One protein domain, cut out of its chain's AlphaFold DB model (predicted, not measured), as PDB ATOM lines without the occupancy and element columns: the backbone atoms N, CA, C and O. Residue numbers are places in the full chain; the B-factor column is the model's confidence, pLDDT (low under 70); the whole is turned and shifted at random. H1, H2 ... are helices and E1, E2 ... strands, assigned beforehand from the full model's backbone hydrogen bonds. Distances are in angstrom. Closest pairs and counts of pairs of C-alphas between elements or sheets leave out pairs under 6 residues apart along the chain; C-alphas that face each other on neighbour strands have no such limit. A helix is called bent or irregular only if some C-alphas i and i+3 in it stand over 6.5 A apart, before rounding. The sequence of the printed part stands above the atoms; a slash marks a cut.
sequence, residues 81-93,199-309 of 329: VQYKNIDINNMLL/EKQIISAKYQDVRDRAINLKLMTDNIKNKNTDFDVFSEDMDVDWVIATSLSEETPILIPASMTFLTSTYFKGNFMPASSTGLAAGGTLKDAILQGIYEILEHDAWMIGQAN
ATOM      1  N   VAL A  81       8.575  27.659  33.579       94.00
ATOM      2  CA  VAL A  81       8.285  26.838  32.397       94.00
ATOM      3  C   VAL A  81       9.551  26.522  31.615       94.00
ATOM      4  O   VAL A  81      10.482  27.317  31.548       94.00
ATOM      5  N   GLN A  82       9.592  25.348  30.991       93.62
ATOM      6  CA  GLN A  82      10.635  25.011  30.022       93.62
ATOM      7  C   GLN A  82      10.284  25.632  28.669       93.62
ATOM      8  O   GLN A  82       9.119  25.625  28.282       93.62
ATOM      9  N   TYR A  83      11.279  26.112  27.921       91.88
ATOM     10  CA  TYR A  83      11.069  26.820  26.646       91.88
ATOM     11  C   TYR A  83      10.262  26.051  25.582       91.88
ATOM     12  O   TYR A  83       9.687  26.652  24.672       91.88
ATOM     13  N   LYS A  84      10.173  24.720  25.695       84.12
ATOM     14  CA  LYS A  84       9.408  23.871  24.772       84.12
ATOM     15  C   LYS A  84       7.954  24.361  24.665       84.12
ATOM     16  O   LYS A  84       7.173  24.182  25.594       84.12
ATOM     17  N   ASN A  85       7.594  24.886  23.490       66.06
ATOM     18  CA  ASN A  85       6.259  25.385  23.116       66.06
ATOM     19  C   ASN A  85       5.865  26.769  23.668       66.06
ATOM     20  O   ASN A  85       4.675  27.042  23.825       66.06
ATOM     21  N   ILE A  86       6.828  27.658  23.929       79.88
ATOM     22  CA  ILE A  86       6.525  29.043  24.314       79.88
ATOM     23  C   ILE A  86       6.544  29.958  23.089       79.88
ATOM     24  O   ILE A  86       7.587  30.182  22.472       79.88
ATOM     25  N   ASP A  87       5.387  30.535  22.764       80.62
ATOM     26  CA  ASP A  87       5.309  31.638  21.813       80.62
ATOM     27  C   ASP A  87       5.572  32.969  22.524       80.62
ATOM     28  O   ASP A  87       4.689  33.541  23.166       80.62
ATOM     29  N   ILE A  88       6.803  33.462  22.399       80.94
ATOM     30  CA  ILE A  88       7.205  34.744  22.987       80.94
ATOM     31  C   ILE A  88       6.610  35.953  22.243       80.94
ATOM     32  O   ILE A  88       6.646  37.059  22.774       80.94
ATOM     33  N   ASN A  89       6.046  35.768  21.040       74.69
ATOM     34  CA  ASN A  89       5.571  36.871  20.196       74.69
ATOM     35  C   ASN A  89       4.249  37.486  20.677       74.69
ATOM     36  O   ASN A  89       3.996  38.665  20.443       74.69
ATOM     37  N   ASN A  90       3.422  36.723  21.400       60.25
ATOM     38  CA  ASN A  90       2.106  37.188  21.859       60.25
ATOM     39  C   ASN A  90       2.158  38.193  23.023       60.25
ATOM     40  O   ASN A  90       1.116  38.706  23.425       60.25
ATOM     41  N   MET A  91       3.340  38.479  23.578       60.31
ATOM     42  CA  MET A  91       3.501  39.365  24.740       60.31
ATOM     43  C   MET A  91       3.970  40.784  24.390       60.31
ATOM     44  O   MET A  91       4.342  41.543  25.285       60.31
ATOM     45  N   LEU A  92       3.931  41.170  23.110       56.31
ATOM     46  CA  LEU A  92       4.249  42.533  22.691       56.31
ATOM     47  C   LEU A  92       3.303  43.550  23.334       56.31
ATOM     48  O   LEU A  92       2.082  43.517  23.155       56.31
ATOM     49  N   LEU A  93       3.884  44.515  24.039       60.69
ATOM     50  CA  LEU A  93       3.168  45.677  24.545       60.69
ATOM     51  C   LEU A  93       2.941  46.670  23.386       60.69
ATOM     52  O   LEU A  93       3.552  47.732  23.325       60.69
ATOM     53  N   GLU A 199       6.312  35.744  41.141       91.62
ATOM     54  CA  GLU A 199       5.103  36.141  40.418       91.62
ATOM     55  C   GLU A 199       5.307  36.302  38.905       91.62
ATOM     56  O   GLU A 199       4.342  36.255  38.137       91.62
ATOM     57  N   LYS A 200       6.550  36.521  38.460       92.75
ATOM     58  CA  LYS A 200       6.883  36.686  37.038       92.75
ATOM     59  C   LYS A 200       7.143  35.334  36.395       92.75
ATOM     60  O   LYS A 200       7.797  34.484  36.989       92.75
ATOM     61  N   GLN A 201       6.664  35.144  35.168       93.62
ATOM     62  CA  GLN A 201       7.011  33.958  34.388       93.62
ATOM     63  C   GLN A 201       8.529  33.885  34.207       93.62
ATOM     64  O   GLN A 201       9.161  34.880  33.858       93.62
ATOM     65  N   ILE A 202       9.083  32.696  34.430       96.56
ATOM     66  CA  ILE A 202      10.485  32.390  34.166       96.56
ATOM     67  C   ILE A 202      10.531  31.257  33.154       96.56
ATOM     68  O   ILE A 202       9.846  30.245  33.307       96.56
ATOM     69  N   ILE A 203      11.340  31.441  32.119       96.38
ATOM     70  CA  ILE A 203      11.538  30.478  31.048       96.38
ATOM     71  C   ILE A 203      12.921  29.864  31.217       96.38
ATOM     72  O   ILE A 203      13.925  30.542  31.056       96.38
ATOM     73  N   SER A 204      12.987  28.573  31.507       96.56
ATOM     74  CA  SER A 204      14.233  27.814  31.511       96.56
ATOM     75  C   SER A 204      14.591  27.396  30.091       96.56
ATOM     76  O   SER A 204      13.799  26.715  29.430       96.56
ATOM     77  N   ALA A 205      15.783  27.767  29.631       97.00
ATOM     78  CA  ALA A 205      16.307  27.325  28.343       97.00
ATOM     79  C   ALA A 205      17.832  27.375  28.310       97.00
ATOM     80  O   ALA A 205      18.435  28.275  28.903       97.00
ATOM     81  N   LYS A 206      18.449  26.492  27.520       96.94
ATOM     82  CA  LYS A 206      19.864  26.635  27.180       96.94
ATOM     83  C   LYS A 206      20.073  27.822  26.258       96.94
ATOM     84  O   LYS A 206      19.254  28.049  25.368       96.94
ATOM     85  N   TYR A 207      21.190  28.531  26.412       96.56
ATOM     86  CA  TYR A 207      21.492  29.677  25.550       96.56
ATOM     87  C   TYR A 207      21.460  29.313  24.059       96.56
ATOM     88  O   TYR A 207      20.804  30.001  23.281       96.56
ATOM     89  N   GLN A 208      22.089  28.201  23.665       96.31
ATOM     90  CA  GLN A 208      22.120  27.739  22.272       96.31
ATOM     91  C   GLN A 208      20.726  27.551  21.649       96.31
ATOM     92  O   GLN A 208      20.575  27.751  20.446       96.31
ATOM     93  N   ASP A 209      19.717  27.204  22.455       95.50
ATOM     94  CA  ASP A 209      18.361  26.912  21.979       95.50
ATOM     95  C   ASP A 209      17.551  28.197  21.736       95.50
ATOM     96  O   ASP A 209      16.551  28.173  21.017       95.50
ATOM     97  N   VAL A 210      17.969  29.320  22.333       95.12
ATOM     98  CA  VAL A 210      17.236  30.597  22.301       95.12
ATOM     99  C   VAL A 210      18.059  31.786  21.807       95.12
ATOM    100  O   VAL A 210      17.530  32.894  21.746       95.12
ATOM    101  N   ARG A 211      19.329  31.589  21.433       94.56
ATOM    102  CA  ARG A 211      20.283  32.664  21.102       94.56
ATOM    103  C   ARG A 211      19.790  33.656  20.044       94.56
ATOM    104  O   ARG A 211      20.100  34.834  20.146       94.56
ATOM    105  N   ASP A 212      18.982  33.205  19.082       92.94
ATOM    106  CA  ASP A 212      18.440  34.053  18.007       92.94
ATOM    107  C   ASP A 212      17.298  34.970  18.489       92.94
ATOM    108  O   ASP A 212      16.825  35.832  17.754       92.94
ATOM    109  N   ARG A 213      16.820  34.765  19.722       92.81
ATOM    110  CA  ARG A 213      15.734  35.519  20.367       92.81
ATOM    111  C   ARG A 213      16.131  36.055  21.743       92.81
ATOM    112  O   ARG A 213      15.268  36.500  22.494       92.81
ATOM    113  N   ALA A 214      17.410  35.983  22.092       95.06
ATOM    114  CA  ALA A 214      17.949  36.387  23.381       95.06
ATOM    115  C   ALA A 214      19.019  37.465  23.206       95.06
ATOM    116  O   ALA A 214      19.600  37.617  22.132       95.06
ATOM    117  N   ILE A 215      19.316  38.200  24.277       95.00
ATOM    118  CA  ILE A 215      20.487  39.080  24.280       95.00
ATOM    119  C   ILE A 215      21.771  38.280  24.044       95.00
ATOM    120  O   ILE A 215      21.894  37.113  24.429       95.00
ATOM    121  N   ASN A 216      22.760  38.921  23.426       94.31
ATOM    122  CA  ASN A 216      24.044  38.293  23.148       94.31
ATOM    123  C   ASN A 216      24.883  38.160  24.434       94.31
ATOM    124  O   ASN A 216      25.717  39.013  24.741       94.31
ATOM    125  N   LEU A 217      24.659  37.075  25.184       93.56
ATOM    126  CA  LEU A 217      25.385  36.788  26.424       93.56
ATOM    127  C   LEU A 217      26.877  36.583  26.207       93.56
ATOM    128  O   LEU A 217      27.667  36.976  27.061       93.56
ATOM    129  N   LYS A 218      27.275  36.016  25.068       92.06
ATOM    130  CA  LYS A 218      28.691  35.844  24.744       92.06
ATOM    131  C   LYS A 218      29.402  37.196  24.708       92.06
ATOM    132  O   LYS A 218      30.369  37.395  25.430       92.06
ATOM    133  N   LEU A 219      28.850  38.163  23.971       92.00
ATOM    134  CA  LEU A 219      29.398  39.520  23.905       92.00
ATOM    135  C   LEU A 219      29.475  40.192  25.288       92.00
ATOM    136  O   LEU A 219      30.448  40.885  25.584       92.00
ATOM    137  N   MET A 220      28.465  39.993  26.138       89.12
ATOM    138  CA  MET A 220      28.454  40.568  27.487       89.12
ATOM    139  C   MET A 220      29.498  39.922  28.407       89.12
ATOM    140  O   MET A 220      30.183  40.618  29.155       89.12
ATOM    141  N   THR A 221      29.642  38.599  28.341       91.12
ATOM    142  CA  THR A 221      30.489  37.826  29.260       91.12
ATOM    143  C   THR A 221      31.952  37.753  28.827       91.12
ATOM    144  O   THR A 221      32.825  37.655  29.688       91.12
ATOM    145  N   ASP A 222      32.256  37.915  27.536       91.06
ATOM    146  CA  ASP A 222      33.630  37.967  27.009       91.06
ATOM    147  C   ASP A 222      34.455  39.118  27.624       91.06
ATOM    148  O   ASP A 222      35.680  39.029  27.738       91.06
ATOM    149  N   ASN A 223      33.791  40.186  28.079       85.50
ATOM    150  CA  ASN A 223      34.427  41.337  28.724       85.50
ATOM    151  C   ASN A 223      34.698  41.136  30.229       85.50
ATOM    152  O   ASN A 223      35.396  41.950  30.845       85.50
ATOM    153  N   ILE A 224      34.190  40.056  30.836       87.69
ATOM    154  CA  ILE A 224      34.383  39.758  32.258       87.69
ATOM    155  C   ILE A 224      35.783  39.167  32.460       87.69
ATOM    156  O   ILE A 224      36.053  37.990  32.215       87.69
ATOM    157  N   LYS A 225      36.708  40.017  32.922       85.12
ATOM    158  CA  LYS A 225      38.115  39.639  33.136       85.12
ATOM    159  C   LYS A 225      38.333  38.842  34.420       85.12
ATOM    160  O   LYS A 225      39.174  37.946  34.444       85.12
ATOM    161  N   ASN A 226      37.613  39.179  35.491       85.19
ATOM    162  CA  ASN A 226      37.731  38.464  36.757       85.19
ATOM    163  C   ASN A 226      36.820  37.235  36.747       85.19
ATOM    164  O   ASN A 226      35.607  37.374  36.852       85.19
ATOM    165  N   LYS A 227      37.422  36.050  36.648       83.75
ATOM    166  CA  LYS A 227      36.715  34.761  36.693       83.75
ATOM    167  C   LYS A 227      36.818  34.061  38.050       83.75
ATOM    168  O   LYS A 227      36.266  32.983  38.216       83.75
ATOM    169  N   ASN A 228      37.545  34.640  39.010       88.06
ATOM    170  CA  ASN A 228      37.685  34.087  40.357       88.06
ATOM    171  C   ASN A 228      36.570  34.634  41.261       88.06
ATOM    172  O   ASN A 228      36.817  35.442  42.158       88.06
ATOM    173  N   THR A 229      35.337  34.257  40.940       90.75
ATOM    174  CA  THR A 229      34.099  34.714  41.585       90.75
ATOM    175  C   THR A 229      33.107  33.560  41.669       90.75
ATOM    176  O   THR A 229      33.227  32.614  40.900       90.75
ATOM    177  N   ASP A 230      32.071  33.699  42.493       88.75
ATOM    178  CA  ASP A 230      30.976  32.721  42.577       88.75
ATOM    179  C   ASP A 230      29.930  32.860  41.445       88.75
ATOM    180  O   ASP A 230      28.894  32.201  41.478       88.75
ATOM    181  N   PHE A 231      30.173  33.729  40.454       92.12
ATOM    182  CA  PHE A 231      29.317  33.871  39.273       92.12
ATOM    183  C   PHE A 231      29.513  32.726  38.278       92.12
ATOM    184  O   PHE A 231      30.601  32.158  38.151       92.12
ATOM    185  N   ASP A 232      28.455  32.438  37.526       91.31
ATOM    186  CA  ASP A 232      28.455  31.411  36.495       91.31
ATOM    187  C   ASP A 232      29.445  31.754  35.373       91.31
ATOM    188  O   ASP A 232      29.565  32.899  34.928       91.31
ATOM    189  N   VAL A 233      30.132  30.731  34.861       91.25
ATOM    190  CA  VAL A 233      30.943  30.851  33.645       91.25
ATOM    191  C   VAL A 233      30.063  30.517  32.450       91.25
ATOM    192  O   VAL A 233      29.511  29.422  32.360       91.25
ATOM    193  N   PHE A 234      29.950  31.463  31.521       93.00
ATOM    194  CA  PHE A 234      29.133  31.298  30.327       93.00
ATOM    195  C   PHE A 234      29.561  30.090  29.479       93.00
ATOM    196  O   PHE A 234      30.739  29.917  29.160       93.00
ATOM    197  N   SER A 235      28.568  29.296  29.074       93.88
ATOM    198  CA  SER A 235      28.662  28.239  28.068       93.88
ATOM    199  C   SER A 235      27.369  28.203  27.254       93.88
ATOM    200  O   SER A 235      26.292  28.475  27.784       93.88
ATOM    201  N   GLU A 236      27.449  27.850  25.968       95.50
ATOM    202  CA  GLU A 236      26.265  27.809  25.097       95.50
ATOM    203  C   GLU A 236      25.257  26.718  25.509       95.50
ATOM    204  O   GLU A 236      24.058  26.855  25.265       95.50
ATOM    205  N   ASP A 237      25.719  25.657  26.172       95.62
ATOM    206  CA  ASP A 237      24.913  24.510  26.599       95.62
ATOM    207  C   ASP A 237      24.359  24.620  28.033       95.62
ATOM    208  O   ASP A 237      23.679  23.688  28.485       95.62
ATOM    209  N   MET A 238      24.634  25.732  28.724       93.19
ATOM    210  CA  MET A 238      24.162  26.023  30.079       93.19
ATOM    211  C   MET A 238      22.698  26.469  30.066       93.19
ATOM    212  O   MET A 238      22.302  27.302  29.250       93.19
ATOM    213  N   ASP A 239      21.914  25.952  31.014       95.19
ATOM    214  CA  ASP A 239      20.569  26.448  31.295       95.19
ATOM    215  C   ASP A 239      20.614  27.838  31.930       95.19
ATOM    216  O   ASP A 239      21.291  28.058  32.930       95.19
ATOM    217  N   VAL A 240      19.815  28.747  31.387       97.81
ATOM    218  CA  VAL A 240      19.622  30.102  31.897       97.81
ATOM    219  C   VAL A 240      18.134  30.301  32.175       97.81
ATOM    220  O   VAL A 240      17.275  29.766  31.468       97.81
ATOM    221  N   ASP A 241      17.832  31.048  33.232       98.00
ATOM    222  CA  ASP A 241      16.474  31.499  33.511       98.00
ATOM    223  C   ASP A 241      16.222  32.828  32.811       98.00
ATOM    224  O   ASP A 241      16.868  33.836  33.100       98.00
ATOM    225  N   TRP A 242      15.265  32.831  31.895       97.50
ATOM    226  CA  TRP A 242      14.945  33.958  31.037       97.50
ATOM    227  C   TRP A 242      13.630  34.615  31.439       97.50
ATOM    228  O   TRP A 242      12.673  33.948  31.837       97.50
ATOM    229  N   VAL A 243      13.559  35.925  31.242       95.88
ATOM    230  CA  VAL A 243      12.311  36.687  31.197       95.88
ATOM    231  C   VAL A 243      12.134  37.293  29.812       95.88
ATOM    232  O   VAL A 243      13.105  37.574  29.105       95.88
ATOM    233  N   ILE A 244      10.879  37.492  29.421       93.69
ATOM    234  CA  ILE A 244      10.544  38.175  28.174       93.69
ATOM    235  C   ILE A 244      10.600  39.684  28.421       93.69
ATOM    236  O   ILE A 244       9.919  40.208  29.303       93.69
ATOM    237  N   ALA A 245      11.387  40.374  27.609       92.69
ATOM    238  CA  ALA A 245      11.450  41.821  27.508       92.69
ATOM    239  C   ALA A 245      11.010  42.274  26.108       92.69
ATOM    240  O   ALA A 245      10.795  41.464  25.207       92.69
ATOM    241  N   THR A 246      10.868  43.583  25.918       90.69
ATOM    242  CA  THR A 246      10.611  44.193  24.606       90.69
ATOM    243  C   THR A 246      11.839  44.984  24.179       90.69
ATOM    244  O   THR A 246      12.264  45.889  24.897       90.69
ATOM    245  N   SER A 247      12.399  44.661  23.013       90.75
ATOM    246  CA  SER A 247      13.398  45.506  22.363       90.75
ATOM    247  C   SER A 247      12.707  46.740  21.801       90.75
ATOM    248  O   SER A 247      11.799  46.621  20.983       90.75
ATOM    249  N   LEU A 248      13.126  47.927  22.235       87.94
ATOM    250  CA  LEU A 248      12.553  49.176  21.727       87.94
ATOM    251  C   LEU A 248      13.102  49.565  20.350       87.94
ATOM    252  O   LEU A 248      12.439  50.313  19.644       87.94
ATOM    253  N   SER A 249      14.296  49.091  19.977       88.94
ATOM    254  CA  SER A 249      14.892  49.383  18.665       88.94
ATOM    255  C   SER A 249      14.324  48.497  17.562       88.94
ATOM    256  O   SER A 249      14.104  48.971  16.454       88.94
ATOM    257  N   GLU A 250      14.083  47.223  17.880       88.50
ATOM    258  CA  GLU A 250      13.564  46.233  16.928       88.50
ATOM    259  C   GLU A 250      12.040  46.077  17.018       88.50
ATOM    260  O   GLU A 250      11.437  45.447  16.159       88.50
ATOM    261  N   GLU A 251      11.415  46.613  18.071       86.62
ATOM    262  CA  GLU A 251       9.986  46.443  18.377       86.62
ATOM    263  C   GLU A 251       9.550  44.968  18.473       86.62
ATOM    264  O   GLU A 251       8.400  44.611  18.217       86.62
ATOM    265  N   THR A 252      10.467  44.088  18.885       87.38
ATOM    266  CA  THR A 252      10.228  42.648  19.039       87.38
ATOM    267  C   THR A 252      10.452  42.178  20.474       87.38
ATOM    268  O   THR A 252      11.235  42.777  21.220       87.38
ATOM    269  N   PRO A 253       9.836  41.059  20.888       91.00
ATOM    270  CA  PRO A 253      10.190  40.409  22.139       91.00
ATOM    271  C   PRO A 253      11.622  39.885  22.096       91.00
ATOM    272  O   PRO A 253      12.097  39.417  21.060       91.00
ATOM    273  N   ILE A 254      12.292  39.942  23.239       94.06
ATOM    274  CA  ILE A 254      13.646  39.428  23.425       94.06
ATOM    275  C   ILE A 254      13.763  38.783  24.803       94.06
ATOM    276  O   ILE A 254      13.124  39.220  25.758       94.06
ATOM    277  N   LEU A 255      14.565  37.733  24.913       95.81
ATOM    278  CA  LEU A 255      14.862  37.071  26.176       95.81
ATOM    279  C   LEU A 255      16.081  37.718  26.841       95.81
ATOM    280  O   LEU A 255      17.144  37.855  26.231       95.81
ATOM    281  N   ILE A 256      15.924  38.081  28.112       96.00
ATOM    282  CA  ILE A 256      17.006  38.565  28.980       96.00
ATOM    283  C   ILE A 256      17.112  37.665  30.218       96.00
ATOM    284  O   ILE A 256      16.084  37.145  30.664       96.00
ATOM    285  N   PRO A 257      18.308  37.434  30.786       97.06
ATOM    286  CA  PRO A 257      18.435  36.660  32.013       97.06
ATOM    287  C   PRO A 257      17.685  37.313  33.175       97.06
ATOM    288  O   PRO A 257      17.797  38.518  33.419       97.06
ATOM    289  N   ALA A 258      16.966  36.503  33.944       97.44
ATOM    290  CA  ALA A 258      16.272  36.938  35.152       97.44
ATOM    291  C   ALA A 258      17.250  37.488  36.207       97.44
ATOM    292  O   ALA A 258      16.941  38.473  36.880       97.44
ATOM    293  N   SER A 259      18.456  36.908  36.282       95.69
ATOM    294  CA  SER A 259      19.583  37.361  37.117       95.69
ATOM    295  C   SER A 259      20.003  38.810  36.842       95.69
ATOM    296  O   SER A 259      20.490  39.484  37.742       95.69
ATOM    297  N   MET A 260      19.775  39.304  35.622       93.94
ATOM    298  CA  MET A 260      20.102  40.669  35.192       93.94
ATOM    299  C   MET A 260      18.893  41.615  35.215       93.94
ATOM    300  O   MET A 260      19.023  42.779  34.850       93.94
ATOM    301  N   THR A 261      17.712  41.123  35.601       95.50
ATOM    302  CA  THR A 261      16.457  41.893  35.548       95.50
ATOM    303  C   THR A 261      15.974  42.324  36.928       95.50
ATOM    304  O   THR A 261      15.429  43.414  37.083       95.50
ATOM    305  N   PHE A 262      16.141  41.464  37.935       96.38
ATOM    306  CA  PHE A 262      15.589  41.684  39.269       96.38
ATOM    307  C   PHE A 262      16.676  42.031  40.284       96.38
ATOM    308  O   PHE A 262      17.725  41.392  40.335       96.38
ATOM    309  N   LEU A 263      16.375  42.978  41.173       95.19
ATOM    310  CA  LEU A 263      17.189  43.277  42.348       95.19
ATOM    311  C   LEU A 263      16.651  42.470  43.535       95.19
ATOM    312  O   LEU A 263      15.814  42.935  44.309       95.19
ATOM    313  N   THR A 264      17.080  41.213  43.632       92.81
ATOM    314  CA  THR A 264      16.509  40.221  44.552       92.81
ATOM    315  C   THR A 264      17.582  39.350  45.203       92.81
ATOM    316  O   THR A 264      18.712  39.283  44.729       92.81
ATOM    317  N   SER A 265      17.220  38.664  46.290       89.62
ATOM    318  CA  SER A 265      18.034  37.595  46.876       89.62
ATOM    319  C   SER A 265      17.820  36.237  46.202       89.62
ATOM    320  O   SER A 265      18.565  35.304  46.478       89.62
ATOM    321  N   THR A 266      16.811  36.101  45.335       93.19
ATOM    322  CA  THR A 266      16.576  34.865  44.580       93.19
ATOM    323  C   THR A 266      17.756  34.546  43.666       93.19
ATOM    324  O   THR A 266      18.151  35.373  42.847       93.19
ATOM    325  N   TYR A 267      18.267  33.318  43.751       94.31
ATOM    326  CA  TYR A 267      19.294  32.824  42.840       94.31
ATOM    327  C   TYR A 267      18.647  32.212  41.601       94.31
ATOM    328  O   TYR A 267      17.898  31.234  41.692       94.31
ATOM    329  N   PHE A 268      18.962  32.798  40.450       96.62
ATOM    330  CA  PHE A 268      18.576  32.312  39.130       96.62
ATOM    331  C   PHE A 268      19.732  31.562  38.464       96.62
ATOM    332  O   PHE A 268      20.895  31.842  38.753       96.62
ATOM    333  N   LYS A 269      19.421  30.647  37.542       96.06
ATOM    334  CA  LYS A 269      20.427  30.026  36.668       96.06
ATOM    335  C   LYS A 269      20.942  31.041  35.647       96.06
ATOM    336  O   LYS A 269      20.142  31.797  35.087       96.06
ATOM    337  N   GLY A 270      22.243  31.025  35.357       94.50
ATOM    338  CA  GLY A 270      22.865  31.990  34.448       94.50
ATOM    339  C   GLY A 270      23.094  33.337  35.129       94.50
ATOM    340  O   GLY A 270      22.699  34.387  34.618       94.50
ATOM    341  N   ASN A 271      23.679  33.314  36.323       93.75
ATOM    342  CA  ASN A 271      24.048  34.492  37.091       93.75
ATOM    343  C   ASN A 271      25.501  34.886  36.796       93.75
ATOM    344  O   ASN A 271      26.426  34.440  37.472       93.75
ATOM    345  N   PHE A 272      25.702  35.713  35.771       91.94
ATOM    346  CA  PHE A 272      27.037  36.048  35.256       91.94
ATOM    347  C   PHE A 272      27.672  37.287  35.903       91.94
ATOM    348  O   PHE A 272      28.864  37.527  35.723       91.94
ATOM    349  N   MET A 273      26.892  38.114  36.602       90.81
ATOM    350  CA  MET A 273      27.350  39.395  37.142       90.81
ATOM    351  C   MET A 273      26.523  39.827  38.360       90.81
ATOM    352  O   MET A 273      25.396  39.359  38.520       90.81
ATOM    353  N   PRO A 274      27.042  40.731  39.214       89.56
ATOM    354  CA  PRO A 274      26.280  41.251  40.339       89.56
ATOM    355  C   PRO A 274      25.002  41.959  39.880       89.56
ATOM    356  O   PRO A 274      25.016  42.689  38.886       89.56
ATOM    357  N   ALA A 275      23.925  41.809  40.650       90.12
ATOM    358  CA  ALA A 275      22.727  42.612  40.456       90.12
ATOM    359  C   ALA A 275      23.052  44.102  40.656       90.12
ATOM    360  O   ALA A 275      23.790  44.481  41.569       90.12
ATOM    361  N   SER A 276      22.475  44.944  39.805       92.19
ATOM    362  CA  SER A 276      22.631  46.395  39.839       92.19
ATOM    363  C   SER A 276      21.264  47.053  39.737       92.19
ATOM    364  O   SER A 276      20.345  46.503  39.134       92.19
ATOM    365  N   SER A 277      21.135  48.247  40.309       95.06
ATOM    366  CA  SER A 277      19.964  49.093  40.095       95.06
ATOM    367  C   SER A 277      19.985  49.855  38.775       95.06
ATOM    368  O   SER A 277      18.999  50.506  38.460       95.06
ATOM    369  N   THR A 278      21.097  49.812  38.034       95.00
ATOM    370  CA  THR A 278      21.294  50.621  36.825       95.00
ATOM    371  C   THR A 278      20.152  50.435  35.835       95.00
ATOM    372  O   THR A 278      19.905  49.327  35.359       95.00
ATOM    373  N   GLY A 279      19.482  51.538  35.509       95.94
ATOM    374  CA  GLY A 279      18.394  51.568  34.534       95.94
ATOM    375  C   GLY A 279      17.030  51.147  35.081       95.94
ATOM    376  O   GLY A 279      16.044  51.207  34.340       95.94
ATOM    377  N   LEU A 280      16.936  50.757  36.358       97.25
ATOM    378  CA  LEU A 280      15.653  50.714  37.048       97.25
ATOM    379  C   LEU A 280      15.134  52.139  37.199       97.25
ATOM    380  O   LEU A 280      15.875  53.052  37.532       97.25
ATOM    381  N   ALA A 281      13.846  52.326  36.950       96.62
ATOM    382  CA  ALA A 281      13.222  53.623  37.123       96.62
ATOM    383  C   ALA A 281      11.727  53.473  37.365       96.62
ATOM    384  O   ALA A 281      11.069  52.561  36.854       96.62
ATOM    385  N   ALA A 282      11.172  54.433  38.093       95.56
ATOM    386  CA  ALA A 282       9.739  54.628  38.200       95.56
ATOM    387  C   ALA A 282       9.342  56.023  37.700       95.56
ATOM    388  O   ALA A 282      10.129  56.970  37.685       95.56
ATOM    389  N   GLY A 283       8.095  56.150  37.256       92.38
ATOM    390  CA  GLY A 283       7.586  57.382  36.677       92.38
ATOM    391  C   GLY A 283       6.071  57.459  36.748       92.38
ATOM    392  O   GLY A 283       5.384  56.463  36.976       92.38
ATOM    393  N   GLY A 284       5.540  58.662  36.529       89.94
ATOM    394  CA  GLY A 284       4.096  58.894  36.462       89.94
ATOM    395  C   GLY A 284       3.414  58.144  35.311       89.94
ATOM    396  O   GLY A 284       2.210  57.899  35.346       89.94
ATOM    397  N   THR A 285       4.190  57.751  34.304       89.94
ATOM    398  CA  THR A 285       3.784  56.862  33.218       89.94
ATOM    399  C   THR A 285       4.896  55.852  32.939       89.94
ATOM    400  O   THR A 285       6.054  56.074  33.300       89.94
ATOM    401  N   LEU A 286       4.569  54.763  32.236       89.25
ATOM    402  CA  LEU A 286       5.569  53.788  31.786       89.25
ATOM    403  C   LEU A 286       6.633  54.433  30.882       89.25
ATOM    404  O   LEU A 286       7.801  54.077  30.957       89.25
ATOM    405  N   LYS A 287       6.255  55.426  30.068       87.94
ATOM    406  CA  LYS A 287       7.196  56.168  29.218       87.94
ATOM    407  C   LYS A 287       8.173  57.008  30.020       87.94
ATOM    408  O   LYS A 287       9.355  57.011  29.704       87.94
ATOM    409  N   ASP A 288       7.671  57.715  31.034       90.75
ATOM    410  CA  ASP A 288       8.520  58.507  31.922       90.75
ATOM    411  C   ASP A 288       9.535  57.593  32.627       90.75
ATOM    412  O   ASP A 288      10.707  57.944  32.705       90.75
ATOM    413  N   ALA A 289       9.107  56.400  33.065       93.19
ATOM    414  CA  ALA A 289       9.993  55.395  33.652       93.19
ATOM    415  C   ALA A 289      11.040  54.878  32.646       93.19
ATOM    416  O   ALA A 289      12.229  54.920  32.936       93.19
ATOM    417  N   ILE A 290      10.627  54.465  31.441       92.75
ATOM    418  CA  ILE A 290      11.545  53.988  30.387       92.75
ATOM    419  C   ILE A 290      12.583  55.058  30.035       92.75
ATOM    420  O   ILE A 290      13.776  54.769  29.988       92.75
ATOM    421  N   LEU A 291      12.146  56.302  29.804       91.75
ATOM    422  CA  LEU A 291      13.046  57.401  29.456       91.75
ATOM    423  C   LEU A 291      14.046  57.683  30.583       91.75
ATOM    424  O   LEU A 291      15.225  57.897  30.315       91.75
ATOM    425  N   GLN A 292      13.584  57.666  31.835       94.50
ATOM    426  CA  GLN A 292      14.443  57.875  32.995       94.50
ATOM    427  C   GLN A 292      15.479  56.750  33.144       94.50
ATOM    428  O   GLN A 292      16.649  57.057  33.349       94.50
ATOM    429  N   GLY A 293      15.083  55.486  32.960       96.12
ATOM    430  CA  GLY A 293      16.006  54.348  32.992       96.12
ATOM    431  C   GLY A 293      17.064  54.415  31.886       96.12
ATOM    432  O   GLY A 293      18.239  54.164  32.136       96.12
ATOM    433  N   ILE A 294      16.688  54.844  30.675       95.94
ATOM    434  CA  ILE A 294      17.646  55.073  29.579       95.94
ATOM    435  C   ILE A 294      18.637  56.185  29.942       95.94
ATOM    436  O   ILE A 294      19.837  56.023  29.730       95.94
ATOM    437  N   TYR A 295      18.161  57.310  30.486       95.94
ATOM    438  CA  TYR A 295      19.050  58.394  30.907       95.94
ATOM    439  C   TYR A 295      20.016  57.969  32.008       95.94
ATOM    440  O   TYR A 295      21.179  58.349  31.940       95.94
ATOM    441  N   GLU A 296      19.578  57.151  32.962       97.00
ATOM    442  CA  GLU A 296      20.464  56.616  33.998       97.00
ATOM    443  C   GLU A 296      21.545  55.697  33.411       97.00
ATOM    444  O   GLU A 296      22.715  55.818  33.763       97.00
ATOM    445  N   ILE A 297      21.190  54.829  32.456       97.00
ATOM    446  CA  ILE A 297      22.172  53.979  31.763       97.00
ATOM    447  C   ILE A 297      23.221  54.839  31.044       97.00
ATOM    448  O   ILE A 297      24.415  54.572  31.162       97.00
ATOM    449  N   LEU A 298      22.791  55.881  30.325       97.56
ATOM    450  CA  LEU A 298      23.700  56.798  29.629       97.56
ATOM    451  C   LEU A 298      24.576  57.601  30.602       97.56
ATOM    452  O   LEU A 298      25.752  57.826  30.323       97.56
ATOM    453  N   GLU A 299      24.018  58.027  31.738       96.75
ATOM    454  CA  GLU A 299      24.760  58.696  32.808       96.75
ATOM    455  C   GLU A 299      25.866  57.784  33.351       96.75
ATOM    456  O   GLU A 299      27.024  58.199  33.420       96.75
ATOM    457  N   HIS A 300      25.531  56.536  33.690       96.19
ATOM    458  CA  HIS A 300      26.485  55.571  34.228       96.19
ATOM    459  C   HIS A 300      27.562  55.187  33.212       96.19
ATOM    460  O   HIS A 300      28.732  55.120  33.583       96.19
ATOM    461  N   ASP A 301      27.212  54.996  31.937       95.25
ATOM    462  CA  ASP A 301      28.187  54.728  30.874       95.25
ATOM    463  C   ASP A 301      29.193  55.884  30.735       95.25
ATOM    464  O   ASP A 301      30.407  55.683  30.833       95.25
ATOM    465  N   ALA A 302      28.699  57.123  30.625       94.81
ATOM    466  CA  ALA A 302      29.548  58.307  30.537       94.81
ATOM    467  C   ALA A 302      30.426  58.486  31.788       94.81
ATOM    468  O   ALA A 302      31.613  58.819  31.679       94.81
ATOM    469  N   TRP A 303      29.864  58.242  32.976       94.00
ATOM    470  CA  TRP A 303      30.594  58.303  34.238       94.00
ATOM    471  C   TRP A 303      31.706  57.250  34.302       94.00
ATOM    472  O   TRP A 303      32.850  57.594  34.612       94.00
ATOM    473  N   MET A 304      31.414  56.001  33.932       93.38
ATOM    474  CA  MET A 304      32.397  54.918  33.893       93.38
ATOM    475  C   MET A 304      33.515  55.200  32.885       93.38
ATOM    476  O   MET A 304      34.684  55.004  33.218       93.38
ATOM    477  N   ILE A 305      33.201  55.716  31.692       93.50
ATOM    478  CA  ILE A 305      34.210  56.137  30.707       93.50
ATOM    479  C   ILE A 305      35.109  57.229  31.297       93.50
ATOM    480  O   ILE A 305      36.334  57.135  31.197       93.50
ATOM    481  N   GLY A 306      34.524  58.247  31.930       93.44
ATOM    482  CA  GLY A 306      35.275  59.330  32.564       93.44
ATOM    483  C   GLY A 306      36.191  58.847  33.689       93.44
ATOM    484  O   GLY A 306      37.340  59.272  33.764       93.44
ATOM    485  N   GLN A 307      35.706  57.939  34.540       92.94
ATOM    486  CA  GLN A 307      36.445  57.439  35.699       92.94
ATOM    487  C   GLN A 307      37.519  56.404  35.333       92.94
ATOM    488  O   GLN A 307      38.578  56.371  35.958       92.94
ATOM    489  N   ALA A 308      37.264  55.553  34.336       92.88
ATOM    490  CA  ALA A 308      38.176  54.479  33.944       92.88
ATOM    491  C   ALA A 308      39.359  54.955  33.083       92.88
ATOM    492  O   ALA A 308      40.324  54.211  32.905       92.88
ATOM    493  N   ASN A 309      39.303  56.175  32.544       93.19
ATOM    494  CA  ASN A 309      40.327  56.717  31.657       93.19
ATOM    495  C   ASN A 309      41.039  57.918  32.288       93.19
ATOM    496  O   ASN A 309      40.437  58.742  32.968       93.19
TER     497      ASN A 309
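AT A GLANCE: This is residues 81 to 93 and 199 to 309 of the 329 residues of a protein of Fusobacterium necrophorum subsp. funduliforme 1_1_36S (UniProt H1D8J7). A small, strongly twisted sheet of three strands has the short helices H1 and H2 on it, and long stretches without named elements, residues 222 to 238 and 258 to 285, loop out from it. The one long helix, H4, stands off to one side as a straight arm, joined to the sheet by the second of these stretches, and its last turns stick out with residues 302 to 309. The printed part has 124 residues, with four named helices and three named strands in the order H1 E1 H2 H3 E2 E3 H4; the sheet runs E1 E2 E3, antiparallel. The class is mixed, helices and strands, with 57 residues in named elements, under half. The whole is compact, with a radius of gyration of the C-alphas of 15.4 A and spans of 43 by 41 by 28 A.

IN THESE COORDINATES: E2, residues 239 to 246, is 21.4 A long; E1, residues 202 to 206, is 13.0 A and E3, residues 253 to 257, is 13.4 A. H1 is residues 88 to 91, 6.2 A, beginning at C-alpha 88 (7.205, 34.744, 22.987). H2 is residues 207 to 213, 9.7 A, and H3 is residues 217 to 221, 5.9 A. H4, residues 286 to 308, is 32.7 A long and runs from C-alpha 286 (5.569, 53.788, 31.786) to C-alpha 308 (38.176, 54.479, 33.944). H2 is irregular: C-alphas 209 and 212 are 8.2 A apart.

HOW THE PARTS SIT: E2 is the inner strand, with staggered pairing: residues 239 to 242 pair with E1 and residues 242 to 246 with E3. E1 and E2 are antiparallel at 124 degrees, with N 203 and O 242 at 2.9 A. E2 and E3 form a hairpin at 139 degrees, with N 245 and O 254 at 2.8 A. Residues 81 to 82 pair with residues 203 to 204 of E1, parallel. H2 is on the sheet at a height of 6.1 A; its closest C-alphas to E3 are those of Arg 213 and Ile 254, 5.4 A. H1 is on it at a height of 8.2 A; the C-alphas of Asn 89 and Pro 253 are closest to each other, 6.1 A. H3 and H4 are not on the sheet, and H3 and H4 are apart. In H3 and H4 every O i to N i+4 pair is within hydrogen-bond range; in H2 1 of 3 is, beside 2 of 4 O i to N i+3 pairs, and H1 is too short for an O i to N i+4 pair.

THE WHOLE: The C-alphas farthest apart are those of Asn 85 and Asn 309, 47.1 A. Residues 94 to 198 are not printed; C-alphas 93 and 199 are 18.6 A apart across the cut. The links H3 to E2 and E3 to H4 are long. Confidence is under 70 at residue 85 and residues 90 to 93; the mean pLDDT of the printed part is 91.4.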